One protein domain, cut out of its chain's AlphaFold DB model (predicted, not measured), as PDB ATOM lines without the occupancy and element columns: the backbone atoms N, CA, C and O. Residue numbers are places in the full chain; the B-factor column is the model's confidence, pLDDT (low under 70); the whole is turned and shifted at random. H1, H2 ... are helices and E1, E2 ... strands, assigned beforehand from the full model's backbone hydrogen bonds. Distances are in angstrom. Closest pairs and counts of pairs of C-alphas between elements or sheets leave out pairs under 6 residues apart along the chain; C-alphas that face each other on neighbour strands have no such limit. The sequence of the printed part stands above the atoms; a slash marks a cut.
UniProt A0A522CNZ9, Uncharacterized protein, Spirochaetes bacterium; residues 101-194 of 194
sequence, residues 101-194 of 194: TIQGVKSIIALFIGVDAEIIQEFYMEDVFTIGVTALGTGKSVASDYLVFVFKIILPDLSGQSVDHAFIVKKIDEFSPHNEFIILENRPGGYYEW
ATOM      1  N   THR A 101     -39.857 -34.344 -19.690       82.19
ATOM      2  CA  THR A 101     -41.008 -33.491 -19.370       82.19
ATOM      3  C   THR A 101     -42.312 -34.256 -19.573       82.19
ATOM      4  O   THR A 101     -42.409 -35.083 -20.481       82.19
ATOM      5  N   ILE A 102     -43.354 -33.919 -18.803       83.50
ATOM      6  CA  ILE A 102     -44.704 -34.507 -18.933       83.50
ATOM      7  C   ILE A 102     -45.218 -34.391 -20.374       83.50
ATOM      8  O   ILE A 102     -45.722 -35.352 -20.950       83.50
ATOM      9  N   GLN A 103     -45.034 -33.223 -21.000       84.44
ATOM     10  CA  GLN A 103     -45.443 -33.011 -22.389       84.44
ATOM     11  C   GLN A 103     -44.656 -33.896 -23.367       84.44
ATOM     12  O   GLN A 103     -45.204 -34.330 -24.383       84.44
ATOM     13  N   GLY A 104     -43.381 -34.162 -23.074       85.75
ATOM     14  CA  GLY A 104     -42.573 -35.121 -23.819       85.75
ATOM     15  C   GLY A 104     -43.170 -36.520 -23.731       85.75
ATOM     16  O   GLY A 104     -43.443 -37.108 -24.768       85.75
ATOM     17  N   VAL A 105     -43.497 -36.987 -22.523       87.62
ATOM     18  CA  VAL A 105     -44.133 -38.296 -22.293       87.62
ATOM     19  C   VAL A 105     -45.478 -38.418 -23.019       87.62
ATOM     20  O   VAL A 105     -45.689 -39.396 -23.735       87.62
ATOM     21  N   LYS A 106     -46.340 -37.392 -22.967       87.69
ATOM     22  CA  LYS A 106     -47.573 -37.356 -23.782       87.69
ATOM     23  C   LYS A 106     -47.286 -37.505 -25.274       87.69
ATOM     24  O   LYS A 106     -47.974 -38.235 -25.978       87.69
ATOM     25  N   SER A 107     -46.245 -36.829 -25.755       87.88
ATOM     26  CA  SER A 107     -45.857 -36.883 -27.166       87.88
ATOM     27  C   SER A 107     -45.294 -38.257 -27.562       87.88
ATOM     28  O   SER A 107     -45.520 -38.685 -28.690       87.88
ATOM     29  N   ILE A 108     -44.598 -38.961 -26.657       88.81
ATOM     30  CA  ILE A 108     -44.136 -40.348 -26.858       88.81
ATOM     31  C   ILE A 108     -45.343 -41.266 -27.050       88.81
ATOM     32  O   ILE A 108     -45.406 -42.010 -28.029       88.81
ATOM     33  N   ILE A 109     -46.324 -41.171 -26.155       87.88
ATOM     34  CA  ILE A 109     -47.545 -41.978 -26.209       87.88
ATOM     35  C   ILE A 109     -48.328 -41.707 -27.491       87.88
ATOM     36  O   ILE A 109     -48.646 -42.642 -28.228       87.88
ATOM     37  N   ALA A 110     -48.560 -40.436 -27.817       86.81
ATOM     38  CA  ALA A 110     -49.233 -40.063 -29.054       86.81
ATOM     39  C   ALA A 110     -48.485 -40.576 -30.297       86.81
ATOM     40  O   ALA A 110     -49.109 -40.969 -31.281       86.81
ATOM     41  N   LEU A 111     -47.151 -40.626 -30.264       87.38
ATOM     42  CA  LEU A 111     -46.351 -41.082 -31.396       87.38
ATOM     43  C   LEU A 111     -46.418 -42.605 -31.600       87.38
ATOM     44  O   LEU A 111     -46.571 -43.059 -32.742       87.38
ATOM     45  N   PHE A 112     -46.296 -43.388 -30.526       85.31
ATOM     46  CA  PHE A 112     -46.261 -44.853 -30.610       85.31
ATOM     47  C   PHE A 112     -47.650 -45.485 -30.617       85.31
ATOM     48  O   PHE A 112     -47.911 -46.352 -31.447       85.31
ATOM     49  N   ILE A 113     -48.548 -45.008 -29.759       85.81
ATOM     50  CA  ILE A 113     -49.894 -45.563 -29.590       85.81
ATOM     51  C   ILE A 113     -50.902 -44.850 -30.500       85.81
ATOM     52  O   ILE A 113     -51.834 -45.465 -31.002       85.81
ATOM     53  N   GLY A 114     -50.704 -43.559 -30.785       82.50
ATOM     54  CA  GLY A 114     -51.662 -42.782 -31.580       82.50
ATOM     55  C   GLY A 114     -52.861 -42.270 -30.784       82.50
ATOM     56  O   GLY A 114     -53.861 -41.886 -31.385       82.50
ATOM     57  N   VAL A 115     -52.771 -42.256 -29.453       83.88
ATOM     58  CA  VAL A 115     -53.815 -41.737 -28.560       83.88
ATOM     59  C   VAL A 115     -53.295 -40.571 -27.735       83.88
ATOM     60  O   VAL A 115     -52.097 -40.482 -27.460       83.88
ATOM     61  N   ASP A 116     -54.199 -39.675 -27.344       82.00
ATOM     62  CA  ASP A 116     -53.873 -38.662 -26.348       82.00
ATOM     63  C   ASP A 116     -53.954 -39.282 -24.953       82.00
ATOM     64  O   ASP A 116     -54.888 -40.024 -24.644       82.00
ATOM     65  N   ALA A 117     -52.949 -38.996 -24.133       80.88
ATOM     66  CA  ALA A 117     -52.857 -39.508 -22.776       80.88
ATOM     67  C   ALA A 117     -53.166 -38.400 -21.777       80.88
ATOM     68  O   ALA A 117     -52.592 -37.299 -21.816       80.88
ATOM     69  N   GLU A 118     -54.028 -38.714 -20.819       83.25
ATOM     70  CA  GLU A 118     -54.154 -37.897 -19.628       83.25
ATOM     71  C   GLU A 118     -53.005 -38.261 -18.687       83.25
ATOM     72  O   GLU A 118     -52.739 -39.431 -18.442       83.25
ATOM     73  N   ILE A 119     -52.265 -37.265 -18.202       80.81
ATOM     74  CA  ILE A 119     -51.201 -37.502 -17.223       80.81
ATOM     75  C   ILE A 119     -51.550 -36.699 -15.989       80.81
ATOM     76  O   ILE A 119     -51.576 -35.467 -16.038       80.81
ATOM     77  N   ILE A 120     -51.816 -37.413 -14.904       77.94
ATOM     78  CA  ILE A 120     -52.067 -36.855 -13.588       77.94
ATOM     79  C   ILE A 120     -50.753 -36.927 -12.822       77.94
ATOM     80  O   ILE A 120     -50.180 -37.998 -12.620       77.94
ATOM     81  N   GLN A 121     -50.258 -35.763 -12.418       73.06
ATOM     82  CA  GLN A 121     -49.145 -35.686 -11.489       73.06
ATOM     83  C   GLN A 121     -49.678 -35.969 -10.091       73.06
ATOM     84  O   GLN A 121     -50.452 -35.175  -9.555       73.06
ATOM     85  N   GLU A 122     -49.247 -37.074  -9.496       65.50
ATOM     86  CA  GLU A 122     -49.451 -37.305  -8.078       65.50
ATOM     87  C   GLU A 122     -48.162 -36.953  -7.347       65.50
ATOM     88  O   GLU A 122     -47.055 -37.354  -7.708       65.50
ATOM     89  N   PHE A 123     -48.288 -36.113  -6.325       57.03
ATOM     90  CA  PHE A 123     -47.151 -35.806  -5.483       57.03
ATOM     91  C   PHE A 123     -46.936 -36.986  -4.549       57.03
ATOM     92  O   PHE A 123     -47.654 -37.145  -3.564       57.03
ATOM     93  N   TYR A 124     -45.968 -37.825  -4.887       51.34
ATOM     94  CA  TYR A 124     -45.577 -38.935  -4.045       51.34
ATOM     95  C   TYR A 124     -44.255 -38.566  -3.369       51.34
ATOM     96  O   TYR A 124     -43.188 -38.655  -3.965       51.34
ATOM     97  N   MET A 125     -44.328 -38.082  -2.126       45.34
ATOM     98  CA  MET A 125     -43.173 -38.148  -1.229       45.34
ATOM     99  C   MET A 125     -43.100 -39.589  -0.734       45.34
ATOM    100  O   MET A 125     -43.664 -39.892   0.314       45.34
ATOM    101  N   GLU A 126     -42.466 -40.485  -1.487       44.81
ATOM    102  CA  GLU A 126     -41.967 -41.712  -0.866       44.81
ATOM    103  C   GLU A 126     -40.589 -41.416  -0.299       44.81
ATOM    104  O   GLU A 126     -39.804 -40.691  -0.916       44.81
ATOM    105  N   ASP A 127     -40.362 -41.912   0.915       42.91
ATOM    106  CA  ASP A 127     -39.235 -41.605   1.782       42.91
ATOM    107  C   ASP A 127     -37.929 -41.421   1.005       42.91
ATOM    108  O   ASP A 127     -37.268 -42.371   0.576       42.91
ATOM    109  N   VAL A 128     -37.554 -40.148   0.846       45.22
ATOM    110  CA  VAL A 128     -36.238 -39.741   0.368       45.22
ATOM    111  C   VAL A 128     -35.221 -40.519   1.189       45.22
ATOM    112  O   VAL A 128     -35.243 -40.442   2.420       45.22
ATOM    113  N   PHE A 129     -34.351 -41.272   0.507       44.50
ATOM    114  CA  PHE A 129     -33.220 -41.976   1.104       44.50
ATOM    115  C   PHE A 129     -32.558 -41.089   2.166       44.50
ATOM    116  O   PHE A 129     -31.787 -40.181   1.857       44.50
ATOM    117  N   THR A 130     -32.845 -41.356   3.436       44.91
ATOM    118  CA  THR A 130     -32.082 -40.802   4.545       44.91
ATOM    119  C   THR A 130     -31.029 -41.843   4.864       44.91
ATOM    120  O   THR A 130     -31.334 -42.940   5.337       44.91
ATOM    121  N   ILE A 131     -29.775 -41.528   4.539       45.94
ATOM    122  CA  ILE A 131     -28.626 -42.363   4.896       45.94
ATOM    123  C   ILE A 131     -28.735 -42.693   6.395       45.94
ATOM    124  O   ILE A 131     -28.676 -41.792   7.228       45.94
ATOM    125  N   GLY A 132     -28.922 -43.977   6.724       43.44
ATOM    126  CA  GLY A 132     -29.031 -44.476   8.100       43.44
ATOM    127  C   GLY A 132     -30.401 -45.016   8.540       43.44
ATOM    128  O   GLY A 132     -30.473 -45.541   9.648       43.44
ATOM    129  N   VAL A 133     -31.459 -44.932   7.716       46.66
ATOM    130  CA  VAL A 133     -32.822 -45.377   8.098       46.66
ATOM    131  C   VAL A 133     -33.304 -46.605   7.307       46.66
ATOM    132  O   VAL A 133     -33.923 -47.500   7.880       46.66
ATOM    133  N   THR A 134     -32.988 -46.701   6.014       46.47
ATOM    134  CA  THR A 134     -33.465 -47.788   5.134       46.47
ATOM    135  C   THR A 134     -32.519 -48.999   5.139       46.47
ATOM    136  O   THR A 134     -31.298 -48.844   5.109       46.47
ATOM    137  N   ALA A 135     -33.067 -50.222   5.157       50.09
ATOM    138  CA  ALA A 135     -32.277 -51.456   5.134       50.09
ATOM    139  C   ALA A 135     -31.499 -51.617   3.811       50.09
ATOM    140  O   ALA A 135     -32.000 -51.310   2.729       50.09
ATOM    141  N   LEU A 136     -30.262 -52.123   3.887       48.09
ATOM    142  CA  LEU A 136     -29.445 -52.400   2.701       48.09
ATOM    143  C   LEU A 136     -30.163 -53.383   1.760       48.09
ATOM    144  O   LEU A 136     -30.490 -54.497   2.160       48.09
ATOM    145  N   GLY A 137     -30.349 -52.981   0.499       51.75
ATOM    146  CA  GLY A 137     -30.941 -53.815  -0.557       51.75
ATOM    147  C   GLY A 137     -32.406 -53.513  -0.891       51.75
ATOM    148  O   GLY A 137     -32.926 -54.098  -1.836       51.75
ATOM    149  N   THR A 138     -33.058 -52.591  -0.176       49.81
ATOM    150  CA  THR A 138     -34.421 -52.124  -0.483       49.81
ATOM    151  C   THR A 138     -34.407 -50.669  -0.968       49.81
ATOM    152  O   THR A 138     -33.932 -49.796  -0.245       49.81
ATOM    153  N   GLY A 139     -34.929 -50.414  -2.177       49.94
ATOM    154  CA  GLY A 139     -35.083 -49.076  -2.780       49.94
ATOM    155  C   GLY A 139     -34.122 -48.768  -3.944       49.94
ATOM    156  O   GLY A 139     -33.025 -49.320  -4.032       49.94
ATOM    157  N   LYS A 140     -34.529 -47.874  -4.859       50.44
ATOM    158  CA  LYS A 140     -33.649 -47.320  -5.906       50.44
ATOM    159  C   LYS A 140     -32.797 -46.207  -5.291       50.44
ATOM    160  O   LYS A 140     -33.346 -45.243  -4.777       50.44
ATOM    161  N   SER A 141     -31.470 -46.312  -5.363       48.62
ATOM    162  CA  SER A 141     -30.572 -45.239  -4.915       48.62
ATOM    163  C   SER A 141     -30.793 -43.987  -5.768       48.62
ATOM    164  O   SER A 141     -30.400 -43.962  -6.933       48.62
ATOM    165  N   VAL A 142     -31.392 -42.947  -5.190       48.38
ATOM    166  CA  VAL A 142     -31.582 -41.641  -5.836       48.38
ATOM    167  C   VAL A 142     -30.645 -40.629  -5.177       48.38
ATOM    168  O   VAL A 142     -30.411 -40.692  -3.971       48.38
ATOM    169  N   ALA A 143     -30.054 -39.724  -5.957       44.53
ATOM    170  CA  ALA A 143     -29.233 -38.650  -5.401       44.53
ATOM    171  C   ALA A 143     -30.084 -37.756  -4.474       44.53
ATOM    172  O   ALA A 143     -31.250 -37.507  -4.772       44.53
ATOM    173  N   SER A 144     -29.491 -37.266  -3.378       42.59
ATOM    174  CA  SER A 144     -30.163 -36.564  -2.263       42.59
ATOM    175  C   SER A 144     -30.965 -35.314  -2.641       42.59
ATOM    176  O   SER A 144     -31.731 -34.813  -1.823       42.59
ATOM    177  N   ASP A 145     -30.794 -34.818  -3.864       47.34
ATOM    178  CA  ASP A 145     -31.296 -33.520  -4.310       47.34
ATOM    179  C   ASP A 145     -32.522 -33.631  -5.239       47.34
ATOM    180  O   ASP A 145     -32.977 -32.622  -5.777       47.34
ATOM    181  N   TYR A 146     -33.075 -34.834  -5.447       51.84
ATOM    182  CA  TYR A 146     -34.185 -35.047  -6.381       51.84
ATOM    183  C   TYR A 146     -35.492 -35.414  -5.674       51.84
ATOM    184  O   TYR A 146     -35.628 -36.479  -5.078       51.84
ATOM    185  N   LEU A 147     -36.485 -34.528  -5.807       57.53
ATOM    186  CA  LEU A 147     -37.896 -34.869  -5.645       57.53
ATOM    187  C   LEU A 147     -38.260 -35.851  -6.767       57.53
ATOM    188  O   LEU A 147     -38.291 -35.462  -7.935       57.53
ATOM    189  N   VAL A 148     -38.483 -37.116  -6.421       60.97
ATOM    190  CA  VAL A 148     -39.050 -38.099  -7.349       60.97
ATOM    191  C   VAL A 148     -40.537 -37.800  -7.474       60.97
ATOM    192  O   VAL A 148     -41.231 -37.641  -6.473       60.97
ATOM    193  N   PHE A 149     -41.024 -37.682  -8.705       68.25
ATOM    194  CA  PHE A 149     -42.447 -37.529  -8.975       68.25
ATOM    195  C   PHE A 149     -42.995 -38.831  -9.546       68.25
ATOM    196  O   PHE A 149     -42.390 -39.409 -10.453       68.25
ATOM    197  N   VAL A 150     -44.153 -39.247  -9.037       76.44
ATOM    198  CA  VAL A 150     -44.932 -40.351  -9.597       76.44
ATOM    199  C   VAL A 150     -46.021 -39.754 -10.482       76.44
ATOM    200  O   VAL A 150     -46.835 -38.933 -10.057       76.44
ATOM    201  N   PHE A 151     -46.040 -40.151 -11.742       82.75
ATOM    202  CA  PHE A 151     -47.031 -39.701 -12.709       82.75
ATOM    203  C   PHE A 151     -47.924 -40.868 -13.102       82.75
ATOM    204  O   PHE A 151     -47.440 -41.889 -13.586       82.75
ATOM    205  N   LYS A 152     -49.238 -40.700 -12.957       85.38
ATOM    206  CA  LYS A 152     -50.214 -41.650 -13.491       85.38
ATOM    207  C   LYS A 152     -50.592 -41.239 -14.901       85.38
ATOM    208  O   LYS A 152     -51.104 -40.144 -15.125       85.38
ATOM    209  N   ILE A 153     -50.327 -42.118 -15.851       87.31
ATOM    210  CA  ILE A 153     -50.667 -41.963 -17.257       87.31
ATOM    211  C   ILE A 153     -51.939 -42.763 -17.499       87.31
ATOM    212  O   ILE A 153     -51.915 -43.984 -17.420       87.31
ATOM    213  N   ILE A 154     -53.039 -42.088 -17.800       87.31
ATOM    214  CA  ILE A 154     -54.324 -42.713 -18.092       87.31
ATOM    215  C   ILE A 154     -54.513 -42.750 -19.608       87.31
ATOM    216  O   ILE A 154     -54.556 -41.716 -20.283       87.31
ATOM    217  N   LEU A 155     -54.616 -43.965 -20.134       89.00
ATOM    218  CA  LEU A 155     -54.873 -44.273 -21.533       89.00
ATOM    219  C   LEU A 155     -56.354 -44.639 -21.735       89.00
ATOM    220  O   LEU A 155     -56.979 -45.203 -20.829       89.00
ATOM    221  N   PRO A 156     -56.931 -44.351 -22.918       87.38
ATOM    222  CA  PRO A 156     -58.242 -44.879 -23.293       87.38
ATOM    223  C   PRO A 156     -58.209 -46.413 -23.421       87.38
ATOM    224  O   PRO A 156     -57.147 -47.020 -23.331       87.38
ATOM    225  N   ASP A 157     -59.363 -47.043 -23.646       86.19
ATOM    226  CA  ASP A 157     -59.437 -48.487 -23.907       86.19
ATOM    227  C   ASP A 157     -58.667 -48.845 -25.190       86.19
ATOM    228  O   ASP A 157     -59.006 -48.367 -26.280       86.19
ATOM    229  N   LEU A 158     -57.629 -49.678 -25.061       84.56
ATOM    230  CA  LEU A 158     -56.784 -50.135 -26.168       84.56
ATOM    231  C   LEU A 158     -56.945 -51.637 -26.433       84.56
ATOM    232  O   LEU A 158     -56.195 -52.190 -27.234       84.56
ATOM    233  N   SER A 159     -57.943 -52.298 -25.839       79.75
ATOM    234  CA  SER A 159     -58.154 -53.753 -25.928       79.75
ATOM    235  C   SER A 159     -58.261 -54.318 -27.356       79.75
ATOM    236  O   SER A 159     -58.007 -55.504 -27.572       79.75
ATOM    237  N   GLY A 160     -58.601 -53.486 -28.344       76.25
ATOM    238  CA  GLY A 160     -58.645 -53.849 -29.765       76.25
ATOM    239  C   GLY A 160     -57.364 -53.572 -30.564       76.25
ATOM    240  O   GLY A 160     -57.347 -53.812 -31.771       76.25
ATOM    241  N   GLN A 161     -56.311 -53.037 -29.941       80.19
ATOM    242  CA  GLN A 161     -55.077 -52.628 -30.610       80.19
ATOM    243  C   GLN A 161     -53.914 -53.562 -30.255       80.19
ATOM    244  O   GLN A 161     -53.739 -53.967 -29.111       80.19
ATOM    245  N   SER A 162     -53.081 -53.887 -31.245       79.19
ATOM    246  CA  SER A 162     -51.835 -54.626 -31.016       79.19
ATOM    247  C   SER A 162     -50.751 -53.653 -30.550       79.19
ATOM    248  O   SER A 162     -50.057 -53.064 -31.379       79.19
ATOM    249  N   VAL A 163     -50.622 -53.477 -29.235       83.06
ATOM    250  CA  VAL A 163     -49.661 -52.555 -28.616       83.06
ATOM    251  C   VAL A 163     -48.588 -53.333 -27.856       83.06
ATOM    252  O   VAL A 163     -48.892 -54.241 -27.088       83.06
ATOM    253  N   ASP A 164     -47.319 -52.970 -28.048       85.56
ATOM    254  CA  ASP A 164     -46.206 -53.514 -27.262       85.56
ATOM    255  C   ASP A 164     -46.014 -52.679 -25.987       85.56
ATOM    256  O   ASP A 164     -45.371 -51.625 -25.996       85.56
ATOM    257  N   HIS A 165     -46.620 -53.141 -24.891       85.44
ATOM    258  CA  HIS A 165     -46.619 -52.429 -23.611       85.44
ATOM    259  C   HIS A 165     -45.197 -52.282 -23.056       85.44
ATOM    260  O   HIS A 165     -44.794 -51.191 -22.651       85.44
ATOM    261  N   ALA A 166     -44.410 -53.361 -23.103       86.62
ATOM    262  CA  ALA A 166     -43.056 -53.394 -22.560       86.62
ATOM    263  C   ALA A 166     -42.130 -52.421 -23.302       86.62
ATOM    264  O   ALA A 166     -41.312 -51.737 -22.683       86.62
ATOM    265  N   PHE A 167     -42.281 -52.320 -24.624       87.94
ATOM    266  CA  PHE A 167     -41.543 -51.344 -25.416       87.94
ATOM    267  C   PHE A 167     -41.876 -49.901 -25.014       87.94
ATOM    268  O   PHE A 167     -40.969 -49.079 -24.878       87.94
ATOM    269  N   ILE A 168     -43.155 -49.582 -24.792       88.00
ATOM    270  CA  ILE A 168     -43.584 -48.222 -24.438       88.00
ATOM    271  C   ILE A 168     -43.100 -47.834 -23.043       88.00
ATOM    272  O   ILE A 168     -42.524 -46.754 -22.895       88.00
ATOM    273  N   VAL A 169     -43.275 -48.716 -22.054       87.69
ATOM    274  CA  VAL A 169     -42.773 -48.511 -20.685       87.69
ATOM    275  C   VAL A 169     -41.271 -48.235 -20.726       87.69
ATOM    276  O   VAL A 169     -40.814 -47.197 -20.249       87.69
ATOM    277  N   LYS A 170     -40.512 -49.075 -21.441       88.69
ATOM    278  CA  LYS A 170     -39.070 -48.887 -21.626       88.69
ATOM    279  C   LYS A 170     -38.724 -47.527 -22.245       88.69
ATOM    280  O   LYS A 170     -37.781 -46.880 -21.797       88.69
ATOM    281  N   LYS A 171     -39.456 -47.073 -23.268       88.56
ATOM    282  CA  LYS A 171     -39.193 -45.773 -23.913       88.56
ATOM    283  C   LYS A 171     -39.485 -44.584 -23.002       88.56
ATOM    284  O   LYS A 171     -38.787 -43.575 -23.100       88.56
ATOM    285  N   ILE A 172     -40.489 -44.685 -22.135       88.00
ATOM    286  CA  ILE A 172     -40.806 -43.644 -21.150       88.00
ATOM    287  C   ILE A 172     -39.722 -43.594 -20.066       88.00
ATOM    288  O   ILE A 172     -39.215 -42.508 -19.778       88.00
ATOM    289  N   ASP A 173     -39.293 -44.753 -19.562       85.38
ATOM    290  CA  ASP A 173     -38.213 -44.862 -18.575       85.38
ATOM    291  C   ASP A 173     -36.876 -44.336 -19.118       85.38
ATOM    292  O   ASP A 173     -36.184 -43.571 -18.447       85.38
ATOM    293  N   GLU A 174     -36.520 -44.678 -20.362       86.12
ATOM    294  CA  GLU A 174     -35.323 -44.147 -21.034       86.12
ATOM    295  C   GLU A 174     -35.384 -42.620 -21.198       86.12
ATOM    296  O   GLU A 174     -34.362 -41.936 -21.111       86.12
ATOM    297  N   PHE A 175     -36.576 -42.073 -21.447       85.44
ATOM    298  CA  PHE A 175     -36.771 -40.642 -21.661       85.44
ATOM    299  C   PHE A 175     -36.759 -39.820 -20.362       85.44
ATOM    300  O   PHE A 175     -36.307 -38.671 -20.361       85.44
ATOM    301  N   SER A 176     -37.266 -40.382 -19.263       82.12
ATOM    302  CA  SER A 176     -37.389 -39.708 -17.969       82.12
ATOM    303  C   SER A 176     -36.955 -40.629 -16.814       82.12
ATOM    304  O   SER A 176     -37.770 -40.942 -15.946       82.12
ATOM    305  N   PRO A 177     -35.661 -40.991 -16.731       78.62
ATOM    306  CA  PRO A 177     -35.164 -42.045 -15.835       78.62
ATOM    307  C   PRO A 177     -35.247 -41.722 -14.335       78.62
ATOM    308  O   PRO A 177     -35.005 -42.589 -13.499       78.62
ATOM    309  N   HIS A 178     -35.528 -40.466 -13.980       75.31
ATOM    310  CA  HIS A 178     -35.577 -39.988 -12.595       75.31
ATOM    311  C   HIS A 178     -36.996 -39.891 -12.025       75.31
ATOM    312  O   HIS A 178     -37.145 -39.653 -10.831       75.31
ATOM    313  N   ASN A 179     -38.017 -40.046 -12.868       75.56
ATOM    314  CA  ASN A 179     -39.416 -40.012 -12.459       75.56
ATOM    315  C   ASN A 179     -40.014 -41.408 -12.608       75.56
ATOM    316  O   ASN A 179     -39.551 -42.199 -13.428       75.56
ATOM    317  N   GLU A 180     -41.057 -41.684 -11.843       80.62
ATOM    318  CA  GLU A 180     -41.805 -42.928 -11.941       80.62
ATOM    319  C   GLU A 180     -43.102 -42.685 -12.711       80.62
ATOM    320  O   GLU A 180     -43.794 -41.688 -12.491       80.62
ATOM    321  N   PHE A 181     -43.422 -43.582 -13.642       82.38
ATOM    322  CA  PHE A 181     -44.635 -43.505 -14.445       82.38
ATOM    323  C   PHE A 181     -45.437 -44.786 -14.275       82.38
ATOM    324  O   PHE A 181     -44.961 -45.867 -14.605       82.38
ATOM    325  N   ILE A 182     -46.669 -44.643 -13.802       84.69
ATOM    326  CA  ILE A 182     -47.638 -45.732 -13.699       84.69
ATOM    327  C   ILE A 182     -48.602 -45.575 -14.868       84.69
ATOM    328  O   ILE A 182     -49.295 -44.559 -14.967       84.69
ATOM    329  N   ILE A 183     -48.638 -46.550 -15.772       86.75
ATOM    330  CA  ILE A 183     -49.492 -46.505 -16.960       86.75
ATOM    331  C   ILE A 183     -50.749 -47.329 -16.700       86.75
ATOM    332  O   ILE A 183     -50.671 -48.516 -16.404       86.75
ATOM    333  N   LEU A 184     -51.904 -46.684 -16.819       88.44
ATOM    334  CA  LEU A 184     -53.224 -47.238 -16.554       88.44
ATOM    335  C   LEU A 184     -54.077 -47.163 -17.819       88.44
ATOM    336  O   LEU A 184     -54.323 -46.086 -18.354       88.44
ATOM    337  N   GLU A 185     -54.588 -48.297 -18.274       88.44
ATOM    338  CA  GLU A 185     -55.515 -48.392 -19.398       88.44
ATOM    339  C   GLU A 185     -56.957 -48.485 -18.894       88.44
ATOM    340  O   GLU A 185     -57.283 -49.332 -18.060       88.44
ATOM    341  N   ASN A 186     -57.834 -47.615 -19.391       88.25
ATOM    342  CA  ASN A 186     -59.239 -47.584 -18.998       88.25
ATOM    343  C   ASN A 186     -60.048 -48.638 -19.771       88.25
ATOM    344  O   ASN A 186     -60.479 -48.380 -20.892       88.25
ATOM    345  N   ARG A 187     -60.265 -49.819 -19.177       86.38
ATOM    346  CA  ARG A 187     -61.017 -50.925 -19.793       86.38
ATOM    347  C   ARG A 187     -62.440 -51.045 -19.229       86.38
ATOM    348  O   ARG A 187     -62.702 -50.588 -18.112       86.38
ATOM    349  N   PRO A 188     -63.367 -51.735 -19.928       77.81
ATOM    350  CA  PRO A 188     -64.688 -52.060 -19.396       77.81
ATOM    351  C   PRO A 188     -64.554 -52.995 -18.179       77.81
ATOM    352  O   PRO A 188     -64.475 -54.212 -18.319       77.81
ATOM    353  N   GLY A 189     -64.473 -52.422 -16.977       79.06
ATOM    354  CA  GLY A 189     -64.250 -53.158 -15.725       79.06
ATOM    355  C   GLY A 189     -63.252 -52.512 -14.760       79.06
ATOM    356  O   GLY A 189     -63.187 -52.937 -13.610       79.06
ATOM    357  N   GLY A 190     -62.517 -51.480 -15.188       86.00
ATOM    358  CA  GLY A 190     -61.595 -50.727 -14.336       86.00
ATOM    359  C   GLY A 190     -60.287 -50.364 -15.036       86.00
ATOM    360  O   GLY A 190     -60.128 -50.565 -16.240       86.00
ATOM    361  N   TYR A 191     -59.346 -49.830 -14.257       85.88
ATOM    362  CA  TYR A 191     -58.001 -49.526 -14.736       85.88
ATOM    363  C   TYR A 191     -57.138 -50.787 -14.756       85.88
ATOM    364  O   TYR A 191     -57.072 -51.516 -13.766       85.88
ATOM    365  N   TYR A 192     -56.477 -51.026 -15.882       85.50
ATOM    366  CA  TYR A 192     -55.500 -52.092 -16.056       85.50
ATOM    367  C   TYR A 192     -54.094 -51.487 -16.104       85.50
ATOM    368  O   TYR A 192     -53.817 -50.660 -16.970       85.50
ATOM    369  N   GLU A 193     -53.229 -51.873 -15.170       86.62
ATOM    370  CA  GLU A 193     -51.841 -51.405 -15.111       86.62
ATOM    371  C   GLU A 193     -50.960 -52.190 -16.088       86.62
ATOM    372  O   GLU A 193     -51.137 -53.402 -16.258       86.62
ATOM    373  N   TRP A 194     -50.065 -51.480 -16.775       82.75
ATOM    374  CA  TRP A 194     -49.135 -52.055 -17.749       82.75
ATOM    375  C   TRP A 194     -47.827 -52.522 -17.127       82.75
ATOM    376  O   TRP A 194     -47.291 -51.797 -16.265       82.75
TER     377      TRP A 194
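What this domain is: This is residues 101 to 194 of the 194 residues of an uncharacterized protein of Spirochaetes bacterium (UniProt A0A522CNZ9). A small, strongly twisted sheet of four strands has two helices packed on each other at it, H1 over inner strand E2 and H2 only grazing the sheet near E3. From one end of this body the long loop of residues 123 to 149 reaches away and makes much of the length; its residues 132 to 138 stand free. The printed part has 94 residues, with two named helices and four named strands in the order H1, E1, E2, H2, E3, E4. The sheet's order is E1, E2, E3, E4, mixed, and the class is mixed, helices and strands, with under half of the residues in named elements. The whole is only just loose, close to compact, with a radius of gyration of the C-alphas of 15.2 A, and it is elongated, spanning 49 by 28 by 21 A.

Where its parts are: Find C-alpha 102 at (-44.704, -34.507, -18.933); from there H1 runs through residues 102 to 112, 15.7 A long. Next comes E1, residues 118 to 122. Beyond the long loop, find C-alpha 150 at (-44.932, -40.351, -9.597), where E2, residues 150 to 155, begins its 16.0 A. H2 takes residues 165 to 175, 15.5 A. E3, residues 180 to 187, is the longest strand at 22.2 A. E4, residues 190 to 193, ends at C-alpha 193, (-51.841, -51.405, -15.111).

How they stand to each other: Start at edge strand E1, which forms an antiparallel hairpin with E2 at 158 degrees; look at N 120 and O 152, 2.8 A apart. E2 and E3 are parallel at 25 degrees, with N 153 and O 182 at 2.8 A. E2, H2 and E3 form a strand-helix-strand unit, two parallel neighbour strands with a helix between them along the chain, and its crossover is right-handed. E3 and edge strand E4 form an antiparallel hairpin at 142 degrees, with N 185 and O 192 at 2.8 A. E1 and E4 are apart. H1 is on the sheet at a height of 9.7 A, over E2, and runs slantwise to the strands, at 35 degrees to E2 on the local plane. H2 only grazes the sheet with its residues 165 to 173; its closest C-alphas to E3 are those of Ile 172 and Phe 181, 7.7 A apart. H1 and H2 touch, their closest C-alphas being those of Val 105 and Ile 172 at 6.4 A, and they run opposite ways at 38 degrees, a tilt only just steep. In H1 and H2 every O i to N i+4 pair is within hydrogen-bond range.

The domain as a whole: The C-alphas of Gly 132 and Gly 160 are the two farthest apart, at 49.0 A. The printed part has no cut and ends at Trp 194, the chain's last residue. The link from E1 to E2, 27 residues, is long. Mean pLDDT of the printed part is 73.9, and residues 122 to 149 are under 70.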